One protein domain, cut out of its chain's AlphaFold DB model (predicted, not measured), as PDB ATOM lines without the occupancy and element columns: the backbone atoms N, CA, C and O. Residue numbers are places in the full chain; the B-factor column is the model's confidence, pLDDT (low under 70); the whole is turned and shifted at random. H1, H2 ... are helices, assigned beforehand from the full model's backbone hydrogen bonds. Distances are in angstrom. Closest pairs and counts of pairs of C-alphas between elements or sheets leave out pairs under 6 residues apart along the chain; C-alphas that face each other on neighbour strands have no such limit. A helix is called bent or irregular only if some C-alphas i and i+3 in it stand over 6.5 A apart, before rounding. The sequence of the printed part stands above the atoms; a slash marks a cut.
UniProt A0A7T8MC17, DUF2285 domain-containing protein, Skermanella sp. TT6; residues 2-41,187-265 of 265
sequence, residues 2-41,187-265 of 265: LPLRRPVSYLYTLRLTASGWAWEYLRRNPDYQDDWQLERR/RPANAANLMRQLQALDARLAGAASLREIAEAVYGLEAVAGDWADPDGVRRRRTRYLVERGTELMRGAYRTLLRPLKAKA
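Overview. This is residues 2 to 41 and 187 to 265 of the 265 residues of the protein "DUF2285 domain-containing protein" of Skermanella sp. TT6 (UniProt A0A7T8MC17). Two helices cross at the core of this flat model, the long H7 and H4, nearly at right angles. H2 and H8 lie side by side across the last end of H7, H5 packs beside its first end with short H6 next to it, H1 covers H4 on the side away from H7, and H3 points away from the rest as an arm. The printed part has 119 residues, with eight named helices, H1 to H8 in order along the chain, and no named strand; the class is all helix, and the helix packing is mostly crossed. It is compact, with a radius of gyration of the C-alphas of 15.4 A, and spans 48 by 45 by 24 A.

Along the chain. Find C-alpha 234 at (45.500, -3.849, -49.058); from there H7, residues 234 to 250, runs 24.3 A to C-alpha 250 at (41.333, -10.923, -26.202). H4, residues 191 to 205, is 20.8 A long, and H3, residues 30 to 41, is 16.5 A. H1, residues 7 to 15, begins at C-alpha 7 at (43.968, 7.027, -31.966) and is 15.1 A long; it is irregular, with C-alphas 9 and 12 7.2 A apart. Look for the shorter helices at residues 18 to 26, H2; 211 to 219, H5; 221 to 225, H6; and 253 to 258, H8.

Arrangement. Start at H7, which touches H4 about perpendicular, at 83 degrees; their closest C-alphas, of Gln 197 and Leu 242, are 4.6 A apart. With residues 235 to 240 alone H7 touches H5, closest at the C-alphas of Ala 215 and Thr 239, 5.9 A apart. With residues 246 to 250 alone it touches H2, closest at the C-alphas of Tyr 25 and Met 250, 4.5 A apart. H2 touches H8 at a shallow tilt of 18 degrees, opposite ways, closest at the C-alphas of Ala 22 and Tyr 254, 4.7 A apart. H4 and H5 form a helical hairpin at a steep tilt of 39 degrees, with the C-alphas of Ala 203 and Ile 214 closest, 5.6 A apart. H1 touches H4, closest at the C-alphas of Tyr 10 and Met 195, 6.8 A apart, and is apart from H7. H6 touches H5, closest at the C-alphas of Glu 216 and Val 224, 6.0 A apart. H3 touches no helix. In H2 to H7 every O i to N i+4 pair is within hydrogen-bond range; in H1 it is 0 of 5, with 5 of 6 O i to N i+3 pairs within range, and in H8 0 of 2, with 3 of 3.

Size, cuts and confidence. The two C-alphas farthest apart, of Arg 41 and Gly 226, are 49.6 A apart. Residues 42 to 186 are not printed, and C-alphas 41 and 187 stand 37.1 A apart across this cut. Of the links printed whole, none is long; residues 229 to 234, of which 234 belongs to H7, stand free. The mean pLDDT of the printed part is 85.9, and it is under 70 at residues 2 to 3, 187 to 189 and 260 to 265.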
ATOM      1  N   LEU A   2      28.715   3.430 -27.818       51.97
ATOM      2  CA  LEU A   2      29.816   4.193 -27.226       51.97
ATOM      3  C   LEU A   2      30.609   4.853 -28.367       51.97
ATOM      4  O   LEU A   2      30.773   4.222 -29.412       51.97
ATOM      5  N   PRO A   3      31.086   6.098 -28.213       65.19
ATOM      6  CA  PRO A   3      31.851   6.759 -29.262       65.19
ATOM      7  C   PRO A   3      33.160   6.005 -29.527       65.19
ATOM      8  O   PRO A   3      33.859   5.601 -28.593       65.19
ATOM      9  N   LEU A   4      33.504   5.841 -30.809       74.56
ATOM     10  CA  LEU A   4      34.783   5.267 -31.222       74.56
ATOM     11  C   LEU A   4      35.928   6.106 -30.650       74.56
ATOM     12  O   LEU A   4      35.982   7.328 -30.822       74.56
ATOM     13  N   ARG A   5      36.849   5.451 -29.940       77.88
ATOM     14  CA  ARG A   5      37.995   6.131 -29.335       77.88
ATOM     15  C   ARG A   5      38.954   6.595 -30.425       77.88
ATOM     16  O   ARG A   5      39.296   5.843 -31.332       77.88
ATOM     17  N   ARG A   6      39.431   7.835 -30.301       77.88
ATOM     18  CA  ARG A   6      40.428   8.396 -31.220       77.88
ATOM     19  C   ARG A   6      41.779   7.691 -31.038       77.88
ATOM     20  O   ARG A   6      42.100   7.303 -29.914       77.88
ATOM     21  N   PRO A   7      42.637   7.631 -32.074       75.62
ATOM     22  CA  PRO A   7      43.968   7.027 -31.966       75.62
ATOM     23  C   PRO A   7      44.822   7.562 -30.804       75.62
ATOM     24  O   PRO A   7      45.547   6.800 -30.168       75.62
ATOM     25  N   VAL A   8      44.691   8.854 -30.475       80.88
ATOM     26  CA  VAL A   8      45.414   9.499 -29.362       80.88
ATOM     27  C   VAL A   8      45.108   8.866 -28.000       80.88
ATOM     28  O   VAL A   8      45.993   8.779 -27.151       80.88
ATOM     29  N   SER A   9      43.895   8.333 -27.810       85.88
ATOM     30  CA  SER A   9      43.471   7.657 -26.578       85.88
ATOM     31  C   SER A   9      44.235   6.361 -26.307       85.88
ATOM     32  O   SER A   9      44.038   5.765 -25.256       85.88
ATOM     33  N   TYR A  10      45.098   5.928 -27.229       89.19
ATOM     34  CA  TYR A  10      45.921   4.728 -27.116       89.19
ATOM     35  C   TYR A  10      47.409   5.034 -26.939       89.19
ATOM     36  O   TYR A  10      48.190   4.112 -26.757       89.19
ATOM     37  N   LEU A  11      47.847   6.300 -26.935       85.12
ATOM     38  CA  LEU A  11      49.274   6.619 -26.760       85.12
ATOM     39  C   LEU A  11      49.839   6.122 -25.424       85.12
ATOM     40  O   LEU A  11      51.028   5.816 -25.327       85.12
ATOM     41  N   TYR A  12      48.981   5.971 -24.414       87.94
ATOM     42  CA  TYR A  12      49.347   5.378 -23.133       87.94
ATOM     43  C   TYR A  12      49.886   3.944 -23.288       87.94
ATOM     44  O   TYR A  12      50.746   3.529 -22.510       87.94
ATOM     45  N   THR A  13      49.476   3.211 -24.336       88.50
ATOM     46  CA  THR A  13      49.917   1.830 -24.562       88.50
ATOM     47  C   THR A  13      51.416   1.727 -24.859       88.50
ATOM     48  O   THR A  13      52.019   0.668 -24.696       88.50
ATOM     49  N   LEU A  14      52.055   2.833 -25.260       81.94
ATOM     50  CA  LEU A  14      53.506   2.923 -25.468       81.94
ATOM     51  C   LEU A  14      54.312   2.801 -24.167       81.94
ATOM     52  O   LEU A  14      55.533   2.649 -24.216       81.94
ATOM     53  N   ARG A  15      53.645   2.904 -23.013       78.06
ATOM     54  CA  ARG A  15      54.252   2.807 -21.683       78.06
ATOM     55  C   ARG A  15      53.960   1.477 -20.985       78.06
ATOM     56  O   ARG A  15      54.441   1.283 -19.874       78.06
ATOM     57  N   LEU A  16      53.191   0.585 -21.609       82.81
ATOM     58  CA  LEU A  16      52.788  -0.677 -20.994       82.81
ATOM     59  C   LEU A  16      53.941  -1.672 -20.921       82.81
ATOM     60  O   LEU A  16      54.734  -1.804 -21.855       82.81
ATOM     61  N   THR A  17      53.966  -2.432 -19.829       80.25
ATOM     62  CA  THR A  17      54.776  -3.645 -19.693       80.25
ATOM     63  C   THR A  17      54.172  -4.785 -20.523       80.25
ATOM     64  O   THR A  17      53.093  -4.664 -21.107       80.25
ATOM     65  N   ALA A  18      54.862  -5.927 -20.581       81.62
ATOM     66  CA  ALA A  18      54.315  -7.158 -21.156       81.62
ATOM     67  C   ALA A  18      52.988  -7.566 -20.483       81.62
ATOM     68  O   ALA A  18      52.018  -7.899 -21.163       81.62
ATOM     69  N   SER A  19      52.948  -7.465 -19.151       85.38
ATOM     70  CA  SER A  19      51.758  -7.699 -18.331       85.38
ATOM     71  C   SER A  19      50.657  -6.687 -18.641       85.38
ATOM     72  O   SER A  19      49.532  -7.091 -18.926       85.38
ATOM     73  N   GLY A  20      50.991  -5.395 -18.719       88.19
ATOM     74  CA  GLY A  20      50.041  -4.346 -19.090       88.19
ATOM     75  C   GLY A  20      49.427  -4.561 -20.477       88.19
ATOM     76  O   GLY A  20      48.225  -4.399 -20.655       88.19
ATOM     77  N   TRP A  21      50.212  -5.003 -21.464       90.69
ATOM     78  CA  TRP A  21      49.680  -5.364 -22.782       90.69
ATOM     79  C   TRP A  21      48.742  -6.569 -22.731       90.69
ATOM     80  O   TRP A  21      47.674  -6.529 -23.340       90.69
ATOM     81  N   ALA A  22      49.121  -7.633 -22.020       91.94
ATOM     82  CA  ALA A  22      48.261  -8.800 -21.848       91.94
ATOM     83  C   ALA A  22      46.938  -8.425 -21.160       91.94
ATOM     84  O   ALA A  22      45.866  -8.853 -21.589       91.94
ATOM     85  N   TRP A  23      47.024  -7.561 -20.149       94.50
ATOM     86  CA  TRP A  23      45.887  -7.028 -19.421       94.50
ATOM     87  C   TRP A  23      44.932  -6.229 -20.305       94.50
ATOM     88  O   TRP A  23      43.729  -6.462 -20.257       94.50
ATOM     89  N   GLU A  24      45.437  -5.333 -21.159       95.81
ATOM     90  CA  GLU A  24      44.578  -4.535 -22.045       95.81
ATOM     91  C   GLU A  24      43.705  -5.405 -22.956       95.81
ATOM     92  O   GLU A  24      42.545  -5.072 -23.199       95.81
ATOM     93  N   TYR A  25      44.226  -6.533 -23.437       97.06
ATOM     94  CA  TYR A  25      43.421  -7.476 -24.209       97.06
ATOM     95  C   TYR A  25      42.452  -8.268 -23.330       97.06
ATOM     96  O   TYR A  25      41.290  -8.406 -23.703       97.06
ATOM     97  N   LEU A  26      42.896  -8.760 -22.170       97.75
ATOM     98  CA  LEU A  26      42.046  -9.530 -21.260       97.75
ATOM     99  C   LEU A  26      40.865  -8.705 -20.729       97.75
ATOM    100  O   LEU A  26      39.727  -9.152 -20.816       97.75
ATOM    101  N   ARG A  27      41.096  -7.479 -20.247       97.56
ATOM    102  CA  ARG A  27      40.055  -6.645 -19.614       97.56
ATOM    103  C   ARG A  27      38.909  -6.245 -20.549       97.56
ATOM    104  O   ARG A  27      37.877  -5.764 -20.092       97.56
ATOM    105  N   ARG A  28      39.099  -6.407 -21.864       97.50
ATOM    106  CA  ARG A  28      38.092  -6.177 -22.915       97.50
ATOM    107  C   ARG A  28      37.236  -7.401 -23.216       97.50
ATOM    108  O   ARG A  28      36.263  -7.281 -23.951       97.50
ATOM    109  N   ASN A  29      37.606  -8.564 -22.688       97.94
ATOM    110  CA  ASN A  29      36.856  -9.792 -22.871       97.94
ATOM    111  C   ASN A  29      35.522  -9.704 -22.098       97.94
ATOM    112  O   ASN A  29      35.565  -9.541 -20.876       97.94
ATOM    113  N   PRO A  30      34.357  -9.816 -22.765       96.62
ATOM    114  CA  PRO A  30      33.059  -9.747 -22.092       96.62
ATOM    115  C   PRO A  30      32.897 -10.800 -20.991       96.62
ATOM    116  O   PRO A  30      32.480 -10.462 -19.890       96.62
ATOM    117  N   ASP A  31      33.344 -12.036 -21.228       96.88
ATOM    118  CA  ASP A  31      33.240 -13.111 -20.235       96.88
ATOM    119  C   ASP A  31      34.108 -12.818 -18.996       96.88
ATOM    120  O   ASP A  31      33.756 -13.199 -17.882       96.88
ATOM    121  N   TYR A  32      35.249 -12.134 -19.170       96.88
ATOM    122  CA  TYR A  32      36.078 -11.686 -18.044       96.88
ATOM    123  C   TYR A  32      35.360 -10.607 -17.231       96.88
ATOM    124  O   TYR A  32      35.376 -10.629 -16.000       96.88
ATOM    125  N   GLN A  33      34.724  -9.654 -17.918       96.69
ATOM    126  CA  GLN A  33      33.949  -8.597 -17.273       96.69
ATOM    127  C   GLN A  33      32.759  -9.180 -16.504       96.69
ATOM    128  O   GLN A  33      32.499  -8.747 -15.382       96.69
ATOM    129  N   ASP A  34      32.089 -10.194 -17.051       95.44
ATOM    130  CA  ASP A  34      31.004 -10.909 -16.378       95.44
ATOM    131  C   ASP A  34      31.493 -11.666 -15.137       95.44
ATOM    132  O   ASP A  34      30.892 -11.533 -14.066       95.44
ATOM    133  N   ASP A  35      32.614 -12.390 -15.243       94.50
ATOM    134  CA  ASP A  35      33.243 -13.067 -14.101       94.50
ATOM    135  C   ASP A  35      33.609 -12.060 -12.991       94.50
ATOM    136  O   ASP A  35      33.328 -12.308 -11.815       94.50
ATOM    137  N   TRP A  36      34.148 -10.886 -13.350       93.38
ATOM    138  CA  TRP A  36      34.425  -9.796 -12.406       93.38
ATOM    139  C   TRP A  36      33.155  -9.278 -11.720       93.38
ATOM    140  O   TRP A  36      33.111  -9.150 -10.494       93.38
ATOM    141  N   GLN A  37      32.095  -8.996 -12.481       93.12
ATOM    142  CA  GLN A  37      30.833  -8.513 -11.915       93.12
ATOM    143  C   GLN A  37      30.198  -9.548 -10.979       93.12
ATOM    144  O   GLN A  37      29.641  -9.192  -9.935       93.12
ATOM    145  N   LEU A  38      30.286 -10.833 -11.325       89.75
ATOM    146  CA  LEU A  38      29.789 -11.924 -10.495       89.75
ATOM    147  C   LEU A  38      30.568 -12.049  -9.180       89.75
ATOM    148  O   LEU A  38      29.953 -12.227  -8.121       89.75
ATOM    149  N   GLU A  39      31.894 -11.918  -9.234       86.31
ATOM    150  CA  GLU A  39      32.757 -11.898  -8.051       86.31
ATOM    151  C   GLU A  39      32.374 -10.738  -7.129       86.31
ATOM    152  O   GLU A  39      32.003 -10.952  -5.974       86.31
ATOM    153  N   ARG A  40      32.284  -9.519  -7.677       87.19
ATOM    154  CA  ARG A  40      31.877  -8.322  -6.929       87.19
ATOM    155  C   ARG A  40      30.508  -8.457  -6.264       87.19
ATOM    156  O   ARG A  40      30.315  -7.957  -5.154       87.19
ATOM    157  N   ARG A  41      29.543  -9.104  -6.925       85.19
ATOM    158  CA  ARG A  41      28.212  -9.380  -6.349       85.19
ATOM    159  C   ARG A  41      28.287 -10.410  -5.225       85.19
ATOM    160  O   ARG A  41      27.574 -10.265  -4.236       85.19
ATOM    161  N   ARG A 187      59.146  -2.203 -25.113       60.62
ATOM    162  CA  ARG A 187      58.512  -1.943 -26.386       60.62
ATOM    163  C   ARG A 187      58.471  -3.287 -27.095       60.62
ATOM    164  O   ARG A 187      59.528  -3.764 -27.516       60.62
ATOM    165  N   PRO A 188      57.297  -3.934 -27.205       64.31
ATOM    166  CA  PRO A 188      57.163  -5.064 -28.106       64.31
ATOM    167  C   PRO A 188      57.729  -4.653 -29.466       64.31
ATOM    168  O   PRO A 188      57.477  -3.525 -29.904       64.31
ATOM    169  N   ALA A 189      58.438  -5.555 -30.151       66.94
ATOM    170  CA  ALA A 189      58.991  -5.273 -31.482       66.94
ATOM    171  C   ALA A 189      57.928  -4.681 -32.437       66.94
ATOM    172  O   ALA A 189      58.239  -3.855 -33.286       66.94
ATOM    173  N   ASN A 190      56.652  -5.023 -32.208       76.62
ATOM    174  CA  ASN A 190      55.492  -4.589 -32.981       76.62
ATOM    175  C   ASN A 190      54.460  -3.770 -32.173       76.62
ATOM    176  O   ASN A 190      53.259  -3.892 -32.418       76.62
ATOM    177  N   ALA A 191      54.885  -2.925 -31.222       79.75
ATOM    178  CA  ALA A 191      53.983  -2.139 -30.358       79.75
ATOM    179  C   ALA A 191      52.909  -1.339 -31.127       79.75
ATOM    180  O   ALA A 191      51.752  -1.295 -30.722       79.75
ATOM    181  N   ALA A 192      53.265  -0.756 -32.278       85.88
ATOM    182  CA  ALA A 192      52.316  -0.022 -33.115       85.88
ATOM    183  C   ALA A 192      51.236  -0.932 -33.730       85.88
ATOM    184  O   ALA A 192      50.091  -0.515 -33.871       85.88
ATOM    185  N   ASN A 193      51.576  -2.175 -34.090       89.38
ATOM    186  CA  ASN A 193      50.584  -3.128 -34.590       89.38
ATOM    187  C   ASN A 193      49.683  -3.636 -33.462       89.38
ATOM    188  O   ASN A 193      48.481  -3.714 -33.679       89.38
ATOM    189  N   LEU A 194      50.226  -3.898 -32.267       92.12
ATOM    190  CA  LEU A 194      49.408  -4.236 -31.095       92.12
ATOM    191  C   LEU A 194      48.431  -3.105 -30.755       92.12
ATOM    192  O   LEU A 194      47.265  -3.360 -30.495       92.12
ATOM    193  N   MET A 195      48.871  -1.849 -30.826       93.31
ATOM    194  CA  MET A 195      47.989  -0.700 -30.615       93.31
ATOM    195  C   MET A 195      46.854  -0.649 -31.647       93.31
ATOM    196  O   MET A 195      45.699  -0.466 -31.279       93.31
ATOM    197  N   ARG A 196      47.157  -0.857 -32.936       93.94
ATOM    198  CA  ARG A 196      46.136  -0.877 -34.000       93.94
ATOM    199  C   ARG A 196      45.174  -2.062 -33.880       93.94
ATOM    200  O   ARG A 196      43.999  -1.913 -34.184       93.94
ATOM    201  N   GLN A 197      45.655  -3.225 -33.442       95.94
ATOM    202  CA  GLN A 197      44.815  -4.396 -33.154       95.94
ATOM    203  C   GLN A 197      43.857  -4.103 -31.997       95.94
ATOM    204  O   GLN A 197      42.673  -4.409 -32.094       95.94
ATOM    205  N   LEU A 198      44.345  -3.439 -30.945       95.81
ATOM    206  CA  LEU A 198      43.529  -3.006 -29.812       95.81
ATOM    207  C   LEU A 198      42.480  -1.958 -30.223       95.81
ATOM    208  O   LEU A 198      41.326  -2.069 -29.830       95.81
ATOM    209  N   GLN A 199      42.852  -0.984 -31.062       95.25
ATOM    210  CA  GLN A 199      41.924   0.000 -31.639       95.25
ATOM    211  C   GLN A 199      40.835  -0.663 -32.486       95.25
ATOM    212  O   GLN A 199      39.655  -0.364 -32.330       95.25
ATOM    213  N   ALA A 200      41.224  -1.587 -33.370       96.38
ATOM    214  CA  ALA A 200      40.287  -2.314 -34.216       96.38
ATOM    215  C   ALA A 200      39.330  -3.189 -33.388       96.38
ATOM    216  O   ALA A 200      38.141  -3.269 -33.699       96.38
ATOM    217  N   LEU A 201      39.842  -3.812 -32.321       97.12
ATOM    218  CA  LEU A 201      39.043  -4.559 -31.354       97.12
ATOM    219  C   LEU A 201      38.045  -3.647 -30.633       97.12
ATOM    220  O   LEU A 201      36.866  -3.975 -30.586       97.12
ATOM    221  N   ASP A 202      38.485  -2.497 -30.123       95.81
ATOM    222  CA  ASP A 202      37.605  -1.542 -29.440       95.81
ATOM    223  C   ASP A 202      36.501  -1.025 -30.359       95.81
ATOM    224  O   ASP A 202      35.345  -0.962 -29.950       95.81
ATOM    225  N   ALA A 203      36.826  -0.717 -31.616       94.69
ATOM    226  CA  ALA A 203      35.827  -0.322 -32.601       94.69
ATOM    227  C   ALA A 203      34.806  -1.439 -32.860       94.69
ATOM    228  O   ALA A 203      33.602  -1.188 -32.925       94.69
ATOM    229  N   ARG A 204      35.270  -2.694 -32.947       95.31
ATOM    230  CA  ARG A 204      34.391  -3.859 -33.085       95.31
ATOM    231  C   ARG A 204      33.484  -4.036 -31.863       95.31
ATOM    232  O   ARG A 204      32.289  -4.243 -32.045       95.31
ATOM    233  N   LEU A 205      34.029  -3.956 -30.649       94.69
ATOM    234  CA  LEU A 205      33.277  -4.105 -29.396       94.69
ATOM    235  C   LEU A 205      32.295  -2.947 -29.165       94.69
ATOM    236  O   LEU A 205      31.229  -3.157 -28.596       94.69
ATOM    237  N   ALA A 206      32.611  -1.745 -29.654       92.88
ATOM    238  CA  ALA A 206      31.711  -0.591 -29.637       92.88
ATOM    239  C   ALA A 206      30.537  -0.710 -30.630       92.88
ATOM    240  O   ALA A 206      29.631   0.128 -30.603       92.88
ATOM    241  N   GLY A 207      30.535  -1.745 -31.479       93.12
ATOM    242  CA  GLY A 207      29.466  -2.026 -32.431       93.12
ATOM    243  C   GLY A 207      29.606  -1.303 -33.768       93.12
ATOM    244  O   GLY A 207      28.583  -1.024 -34.386       93.12
ATOM    245  N   ALA A 208      30.833  -0.995 -34.218       93.00
ATOM    246  CA  ALA A 208      31.059  -0.425 -35.548       93.00
ATOM    247  C   ALA A 208      30.311  -1.229 -36.627       93.00
ATOM    248  O   ALA A 208      30.471  -2.449 -36.743       93.00
ATOM    249  N   ALA A 209      29.510  -0.529 -37.427       89.12
ATOM    250  CA  ALA A 209      28.579  -1.094 -38.394       89.12
ATOM    251  C   ALA A 209      29.288  -1.692 -39.617       89.12
ATOM    252  O   ALA A 209      28.709  -2.500 -40.343       89.12
ATOM    253  N   SER A 210      30.546  -1.311 -39.876       92.06
ATOM    254  CA  SER A 210      31.296  -1.811 -41.028       92.06
ATOM    255  C   SER A 210      32.804  -1.901 -40.798       92.06
ATOM    256  O   SER A 210      33.386  -1.227 -39.951       92.06
ATOM    257  N   LEU A 211      33.478  -2.697 -41.638       93.12
ATOM    258  CA  LEU A 211      34.943  -2.754 -41.669       93.12
ATOM    259  C   LEU A 211      35.568  -1.399 -42.049       93.12
ATOM    260  O   LEU A 211      36.700  -1.124 -41.665       93.12
ATOM    261  N   ARG A 212      34.826  -0.561 -42.786       93.06
ATOM    262  CA  ARG A 212      35.249   0.791 -43.159       93.06
ATOM    263  C   ARG A 212      35.305   1.699 -41.944       93.06
ATOM    264  O   ARG A 212      36.326   2.326 -41.720       93.06
ATOM    265  N   GLU A 213      34.258   1.689 -41.131       93.31
ATOM    266  CA  GLU A 213      34.194   2.477 -39.900       93.31
ATOM    267  C   GLU A 213      35.314   2.082 -38.920       93.31
ATOM    268  O   GLU A 213      35.979   2.937 -38.338       93.31
ATOM    269  N   ILE A 214      35.618   0.781 -38.818       94.69
ATOM    270  CA  ILE A 214      36.783   0.300 -38.057       94.69
ATOM    271  C   ILE A 214      38.092   0.851 -38.648       94.69
ATOM    272  O   ILE A 214      38.969   1.292 -37.905       94.69
ATOM    273  N   ALA A 215      38.250   0.836 -39.973       92.94
ATOM    274  CA  ALA A 215      39.439   1.386 -40.619       92.94
ATOM    275  C   ALA A 215      39.569   2.899 -40.404       92.94
ATOM    276  O   ALA A 215      40.673   3.378 -40.173       92.94
ATOM    277  N   GLU A 216      38.469   3.644 -40.434       91.69
ATOM    278  CA  GLU A 216      38.451   5.089 -40.189       91.69
ATOM    279  C   GLU A 216      38.847   5.403 -38.741       91.69
ATOM    280  O   GLU A 216      39.617   6.332 -38.507       91.69
ATOM    281  N   ALA A 217      38.437   4.574 -37.774       89.88
ATOM    282  CA  ALA A 217      38.887   4.688 -36.386       89.88
ATOM    283  C   ALA A 217      40.396   4.421 -36.214       89.88
ATOM    284  O   ALA A 217      41.044   5.056 -35.382       89.88
ATOM    285  N   VAL A 218      40.967   3.496 -36.997       91.25
ATOM    286  CA  VAL A 218      42.385   3.095 -36.903       91.25
ATOM    287  C   VAL A 218      43.317   4.018 -37.699       91.25
ATOM    288  O   VAL A 218      44.416   4.334 -37.241       91.25
ATOM    289  N   TYR A 219      42.917   4.416 -38.909       88.69
ATOM    290  CA  TYR A 219      43.762   5.131 -39.874       88.69
ATOM    291  C   TYR A 219      43.349   6.592 -40.094       88.69
ATOM    292  O   TYR A 219      44.146   7.357 -40.630       88.69
ATOM    293  N   GLY A 220      42.142   6.983 -39.685       87.69
ATOM    294  CA  GLY A 220      41.547   8.282 -39.995       87.69
ATOM    295  C   GLY A 220      40.716   8.274 -41.284       87.69
ATOM    296  O   GLY A 220      40.925   7.457 -42.182       87.69
ATOM    297  N   LEU A 221      39.768   9.214 -41.366       88.06
ATOM    298  CA  LEU A 221      38.812   9.350 -42.474       88.06
ATOM    299  C   LEU A 221      39.503   9.602 -43.821       88.06
ATOM    300  O   LEU A 221      39.237   8.902 -44.796       88.06
ATOM    301  N   GLU A 222      40.423  10.569 -43.860       85.75
ATOM    302  CA  GLU A 222      41.132  10.980 -45.081       85.75
ATOM    303  C   GLU A 222      41.957   9.837 -45.671       85.75
ATOM    304  O   GLU A 222      41.898   9.575 -46.873       85.75
ATOM    305  N   ALA A 223      42.674   9.105 -44.812       85.25
ATOM    306  CA  ALA A 223      43.471   7.968 -45.237       85.25
ATOM    307  C   ALA A 223      42.588   6.920 -45.921       85.25
ATOM    308  O   ALA A 223      42.935   6.461 -47.007       85.25
ATOM    309  N   VAL A 224      41.443   6.573 -45.319       88.31
ATOM    310  CA  VAL A 224      40.513   5.561 -45.842       88.31
ATOM    311  C   VAL A 224      39.856   6.003 -47.149       88.31
ATOM    312  O   VAL A 224      39.792   5.195 -48.073       88.31
ATOM    313  N   ALA A 225      39.431   7.263 -47.266       84.62
ATOM    314  CA  ALA A 225      38.716   7.765 -48.442       84.62
ATOM    315  C   ALA A 225      39.465   7.532 -49.770       84.62
ATOM    316  O   ALA A 225      38.831   7.198 -50.768       84.62
ATOM    317  N   GLY A 226      40.798   7.642 -49.775       76.44
ATOM    318  CA  GLY A 226      41.607   7.506 -50.991       76.44
ATOM    319  C   GLY A 226      41.881   6.073 -51.479       76.44
ATOM    320  O   GLY A 226      42.335   5.909 -52.603       76.44
ATOM    321  N   ASP A 227      41.646   5.035 -50.666       74.62
ATOM    322  CA  ASP A 227      42.059   3.647 -50.976       74.62
ATOM    323  C   ASP A 227      41.148   2.633 -50.247       74.62
ATOM    324  O   ASP A 227      41.571   1.849 -49.392       74.62
ATOM    325  N   TRP A 228      39.836   2.727 -50.501       85.81
ATOM    326  CA  TRP A 228      38.820   1.799 -49.967       85.81
ATOM    327  C   TRP A 228      37.870   1.219 -51.027       85.81
ATOM    328  O   TRP A 228      37.061   0.347 -50.712       85.81
ATOM    329  N   ALA A 229      37.944   1.701 -52.272       78.75
ATOM    330  CA  ALA A 229      37.036   1.293 -53.345       78.75
ATOM    331  C   ALA A 229      37.239  -0.167 -53.788       78.75
ATOM    332  O   ALA A 229      36.274  -0.814 -54.181       78.75
ATOM    333  N   ASP A 230      38.462  -0.693 -53.683       79.75
ATOM    334  CA  ASP A 230      38.793  -2.076 -54.028       79.75
ATOM    335  C   ASP A 230      38.362  -3.057 -52.908       79.75
ATOM    336  O   ASP A 230      38.877  -2.976 -51.779       79.75
ATOM    337  N   PRO A 231      37.444  -4.011 -53.177       74.88
ATOM    338  CA  PRO A 231      37.072  -5.070 -52.233       74.88
ATOM    339  C   PRO A 231      38.252  -5.947 -51.781       74.88
ATOM    340  O   PRO A 231      38.225  -6.469 -50.660       74.88
ATOM    341  N   ASP A 232      39.298  -6.046 -52.601       77.19
ATOM    342  CA  ASP A 232      40.557  -6.739 -52.331       77.19
ATOM    343  C   ASP A 232      41.710  -5.761 -52.053       77.19
ATOM    344  O   ASP A 232      42.888  -6.123 -52.089       77.19
ATOM    345  N   GLY A 233      41.396  -4.524 -51.668       85.19
ATOM    346  CA  GLY A 233      42.396  -3.525 -51.318       85.19
ATOM    347  C   GLY A 233      43.248  -3.938 -50.111       85.19
ATOM    348  O   GLY A 233      42.776  -4.544 -49.134       85.19
ATOM    349  N   VAL A 234      44.530  -3.557 -50.132       88.56
ATOM    350  CA  VAL A 234      45.500  -3.849 -49.058       88.56
ATOM    351  C   VAL A 234      44.985  -3.363 -47.701       88.56
ATOM    352  O   VAL A 234      45.091  -4.083 -46.703       88.56
ATOM    353  N   ARG A 235      44.375  -2.172 -47.647       90.00
ATOM    354  CA  ARG A 235      43.867  -1.599 -46.396       90.00
ATOM    355  C   ARG A 235      42.689  -2.378 -45.825       90.00
ATOM    356  O   ARG A 235      42.635  -2.596 -44.612       90.00
ATOM    357  N   ARG A 236      41.779  -2.858 -46.673       91.00
ATOM    358  CA  ARG A 236      40.635  -3.670 -46.247       91.00
ATOM    359  C   ARG A 236      41.097  -5.012 -45.679       91.00
ATOM    360  O   ARG A 236      40.711  -5.357 -44.560       91.00
ATOM    361  N   ARG A 237      42.008  -5.713 -46.373       92.31
ATOM    362  CA  ARG A 237      42.649  -6.943 -45.862       92.31
ATOM    363  C   ARG A 237      43.366  -6.707 -44.535       92.31
ATOM    364  O   ARG A 237      43.161  -7.458 -43.585       92.31
ATOM    365  N   ARG A 238      44.153  -5.632 -44.437       93.12
ATOM    366  CA  ARG A 238      44.872  -5.281 -43.206       93.12
ATOM    367  C   ARG A 238      43.920  -4.984 -42.053       93.12
ATOM    368  O   ARG A 238      44.184  -5.405 -40.936       93.12
ATOM    369  N   THR A 239      42.809  -4.297 -42.309       95.44
ATOM    370  CA  THR A 239      41.798  -4.013 -41.278       95.44
ATOM    371  C   THR A 239      41.147  -5.298 -40.778       95.44
ATOM    372  O   THR A 239      41.025  -5.479 -39.571       95.44
ATOM    373  N   ARG A 240      40.800  -6.224 -41.684       95.56
ATOM    374  CA  ARG A 240      40.273  -7.544 -41.309       95.56
ATOM    375  C   ARG A 240      41.248  -8.290 -40.396       95.56
ATOM    376  O   ARG A 240      40.862  -8.687 -39.301       95.56
ATOM    377  N   TYR A 241      42.519  -8.335 -40.790       96.19
ATOM    378  CA  TYR A 241      43.586  -8.932 -39.988       96.19
ATOM    379  C   TYR A 241      43.726  -8.287 -38.598       96.19
ATOM    380  O   TYR A 241      43.895  -8.990 -37.604       96.19
ATOM    381  N   LEU A 242      43.648  -6.953 -38.493       96.88
ATOM    382  CA  LEU A 242      43.717  -6.266 -37.196       96.88
ATOM    383  C   LEU A 242      42.573  -6.691 -36.266       96.88
ATOM    384  O   LEU A 242      42.816  -6.915 -35.080       96.88
ATOM    385  N   VAL A 243      41.354  -6.818 -36.799       97.50
ATOM    386  CA  VAL A 243      40.176  -7.243 -36.028       97.50
ATOM    387  C   VAL A 243      40.299  -8.699 -35.586       97.50
ATOM    388  O   VAL A 243      40.089  -8.997 -34.409       97.50
ATOM    389  N   GLU A 244      40.655  -9.597 -36.505       97.62
ATOM    390  CA  GLU A 244      40.851 -11.024 -36.219       97.62
ATOM    391  C   GLU A 244      41.910 -11.202 -35.131       97.62
ATOM    392  O   GLU A 244      41.639 -11.779 -34.076       97.62
ATOM    393  N   ARG A 245      43.082 -10.587 -35.320       97.50
ATOM    394  CA  ARG A 245      44.189 -10.720 -34.376       97.50
ATOM    395  C   ARG A 245      43.893 -10.086 -33.016       97.50
ATOM    396  O   ARG A 245      44.250 -10.665 -31.992       97.50
ATOM    397  N   GLY A 246      43.227  -8.931 -32.983       97.56
ATOM    398  CA  GLY A 246      42.781  -8.316 -31.731       97.56
ATOM    399  C   GLY A 246      41.804  -9.213 -30.963       97.56
ATOM    400  O   GLY A 246      41.937  -9.384 -29.751       97.56
ATOM    401  N   THR A 247      40.881  -9.861 -31.679       98.12
ATOM    402  CA  THR A 247      39.908 -10.801 -31.102       98.12
ATOM    403  C   THR A 247      40.587 -12.050 -30.539       98.12
ATOM    404  O   THR A 247      40.279 -12.464 -29.423       98.12
ATOM    405  N   GLU A 248      41.540 -12.638 -31.265       97.88
ATOM    406  CA  GLU A 248      42.332 -13.778 -30.781       97.88
ATOM    407  C   GLU A 248      43.103 -13.441 -29.503       97.88
ATOM    408  O   GLU A 248      43.112 -14.223 -28.548       97.88
ATOM    409  N   LEU A 249      43.748 -12.267 -29.472       96.75
ATOM    410  CA  LEU A 249      44.467 -11.786 -28.295       96.75
ATOM    411  C   LEU A 249      43.521 -11.668 -27.100       96.75
ATOM    412  O   LEU A 249      43.817 -12.261 -26.067       96.75
ATOM    413  N   MET A 250      42.360 -11.027 -27.251       97.94
ATOM    414  CA  MET A 250      41.333 -10.923 -26.202       97.94
ATOM    415  C   MET A 250      40.825 -12.288 -25.707       97.94
ATOM    416  O   MET A 250      40.594 -12.476 -24.512       97.94
ATOM    417  N   ARG A 251      40.668 -13.265 -26.608       96.56
ATOM    418  CA  ARG A 251      40.121 -14.601 -26.301       96.56
ATOM    419  C   ARG A 251      41.133 -15.590 -25.714       96.56
ATOM    420  O   ARG A 251      40.811 -16.761 -25.542       96.56
ATOM    421  N   GLY A 252      42.341 -15.143 -25.378       92.75
ATOM    422  CA  GLY A 252      43.315 -15.957 -24.648       92.75
ATOM    423  C   GLY A 252      44.736 -15.881 -25.188       92.75
ATOM    424  O   GLY A 252      45.674 -16.188 -24.448       92.75
ATOM    425  N   ALA A 253      44.930 -15.437 -26.436       93.00
ATOM    426  CA  ALA A 253      46.273 -15.319 -26.997       93.00
ATOM    427  C   ALA A 253      47.085 -14.174 -26.362       93.00
ATOM    428  O   ALA A 253      48.303 -14.135 -26.544       93.00
ATOM    429  N   TYR A 254      46.470 -13.299 -25.550       92.31
ATOM    430  CA  TYR A 254      47.166 -12.320 -24.706       92.31
ATOM    431  C   TYR A 254      48.272 -12.959 -23.852       92.31
ATOM    432  O   TYR A 254      49.302 -12.336 -23.615       92.31
ATOM    433  N   ARG A 255      48.127 -14.235 -23.464       87.56
ATOM    434  CA  ARG A 255      49.137 -14.985 -22.696       87.56
ATOM    435  C   ARG A 255      50.474 -15.113 -23.423       87.56
ATOM    436  O   ARG A 255      51.518 -15.219 -22.789       87.56
ATOM    437  N   THR A 256      50.471 -15.066 -24.754       85.75
ATOM    438  CA  THR A 256      51.710 -15.077 -25.548       85.75
ATOM    439  C   THR A 256      52.549 -13.816 -25.336       85.75
ATOM    440  O   THR A 256      53.765 -13.870 -25.496       85.75
ATOM    441  N   LEU A 257      51.925 -12.708 -24.914       85.06
ATOM    442  CA  LEU A 257      52.594 -11.442 -24.607       85.06
ATOM    443  C   LEU A 257      53.316 -11.480 -23.254       85.06
ATOM    444  O   LEU A 257      54.223 -10.684 -23.041       85.06
ATOM    445  N   LEU A 258      52.945 -12.410 -22.364       79.88
ATOM    446  CA  LEU A 258      53.565 -12.588 -21.044       79.88
ATOM    447  C   LEU A 258      54.927 -13.282 -21.114       79.88
ATOM    448  O   LEU A 258      55.716 -13.187 -20.172       79.88
ATOM    449  N   ARG A 259      55.200 -13.984 -22.218       71.00
ATOM    450  CA  ARG A 259      56.457 -14.696 -22.428       71.00
ATOM    451  C   ARG A 259      57.542 -13.699 -22.838       71.00
ATOM    452  O   ARG A 259      57.302 -12.888 -23.738       71.00
ATOM    453  N   PRO A 260      58.746 -13.761 -22.244       55.12
ATOM    454  CA  PRO A 260      59.892 -13.053 -22.789       55.12
ATOM    455  C   PRO A 260      60.051 -13.456 -24.259       55.12
ATOM    456  O   PRO A 260      60.054 -14.643 -24.587       55.12
ATOM    457  N   LEU A 261      60.148 -12.477 -25.162       46.47
ATOM    458  CA  LEU A 261      60.592 -12.762 -26.525       46.47
ATOM    459  C   LEU A 261      61.970 -13.407 -26.387       46.47
ATOM    460  O   LEU A 261      62.885 -12.726 -25.921       46.47
ATOM    461  N   LYS A 262      62.102 -14.696 -26.741       38.28
ATOM    462  CA  LYS A 262      63.410 -15.355 -26.803       38.28
ATOM    463  C   LYS A 262      64.328 -14.432 -27.597       38.28
ATOM    464  O   LYS A 262      63.997 -14.078 -28.734       38.28
ATOM    465  N   ALA A 263      65.428 -13.993 -26.988       31.08
ATOM    466  CA  ALA A 263      66.512 -13.437 -27.775       31.08
ATOM    467  C   ALA A 263      66.868 -14.523 -28.796       31.08
ATOM    468  O   ALA A 263      67.012 -15.689 -28.424       31.08
ATOM    469  N   LYS A 264      66.883 -14.180 -30.089       26.62
ATOM    470  CA  LYS A 264      67.533 -15.068 -31.051       26.62
ATOM    471  C   LYS A 264      68.975 -15.208 -30.561       26.62
ATOM    472  O   LYS A 264      69.622 -14.178 -30.370       26.62
ATOM    473  N   ALA A 265      69.366 -16.445 -30.268       29.14
ATOM    474  CA  ALA A 265      70.760 -16.820 -30.097       29.14
ATOM    475  C   ALA A 265      71.540 -16.486 -31.373       29.14
ATOM    476  O   ALA A 265      70.914 -16.546 -32.464       29.14
TER     477      ALA A 265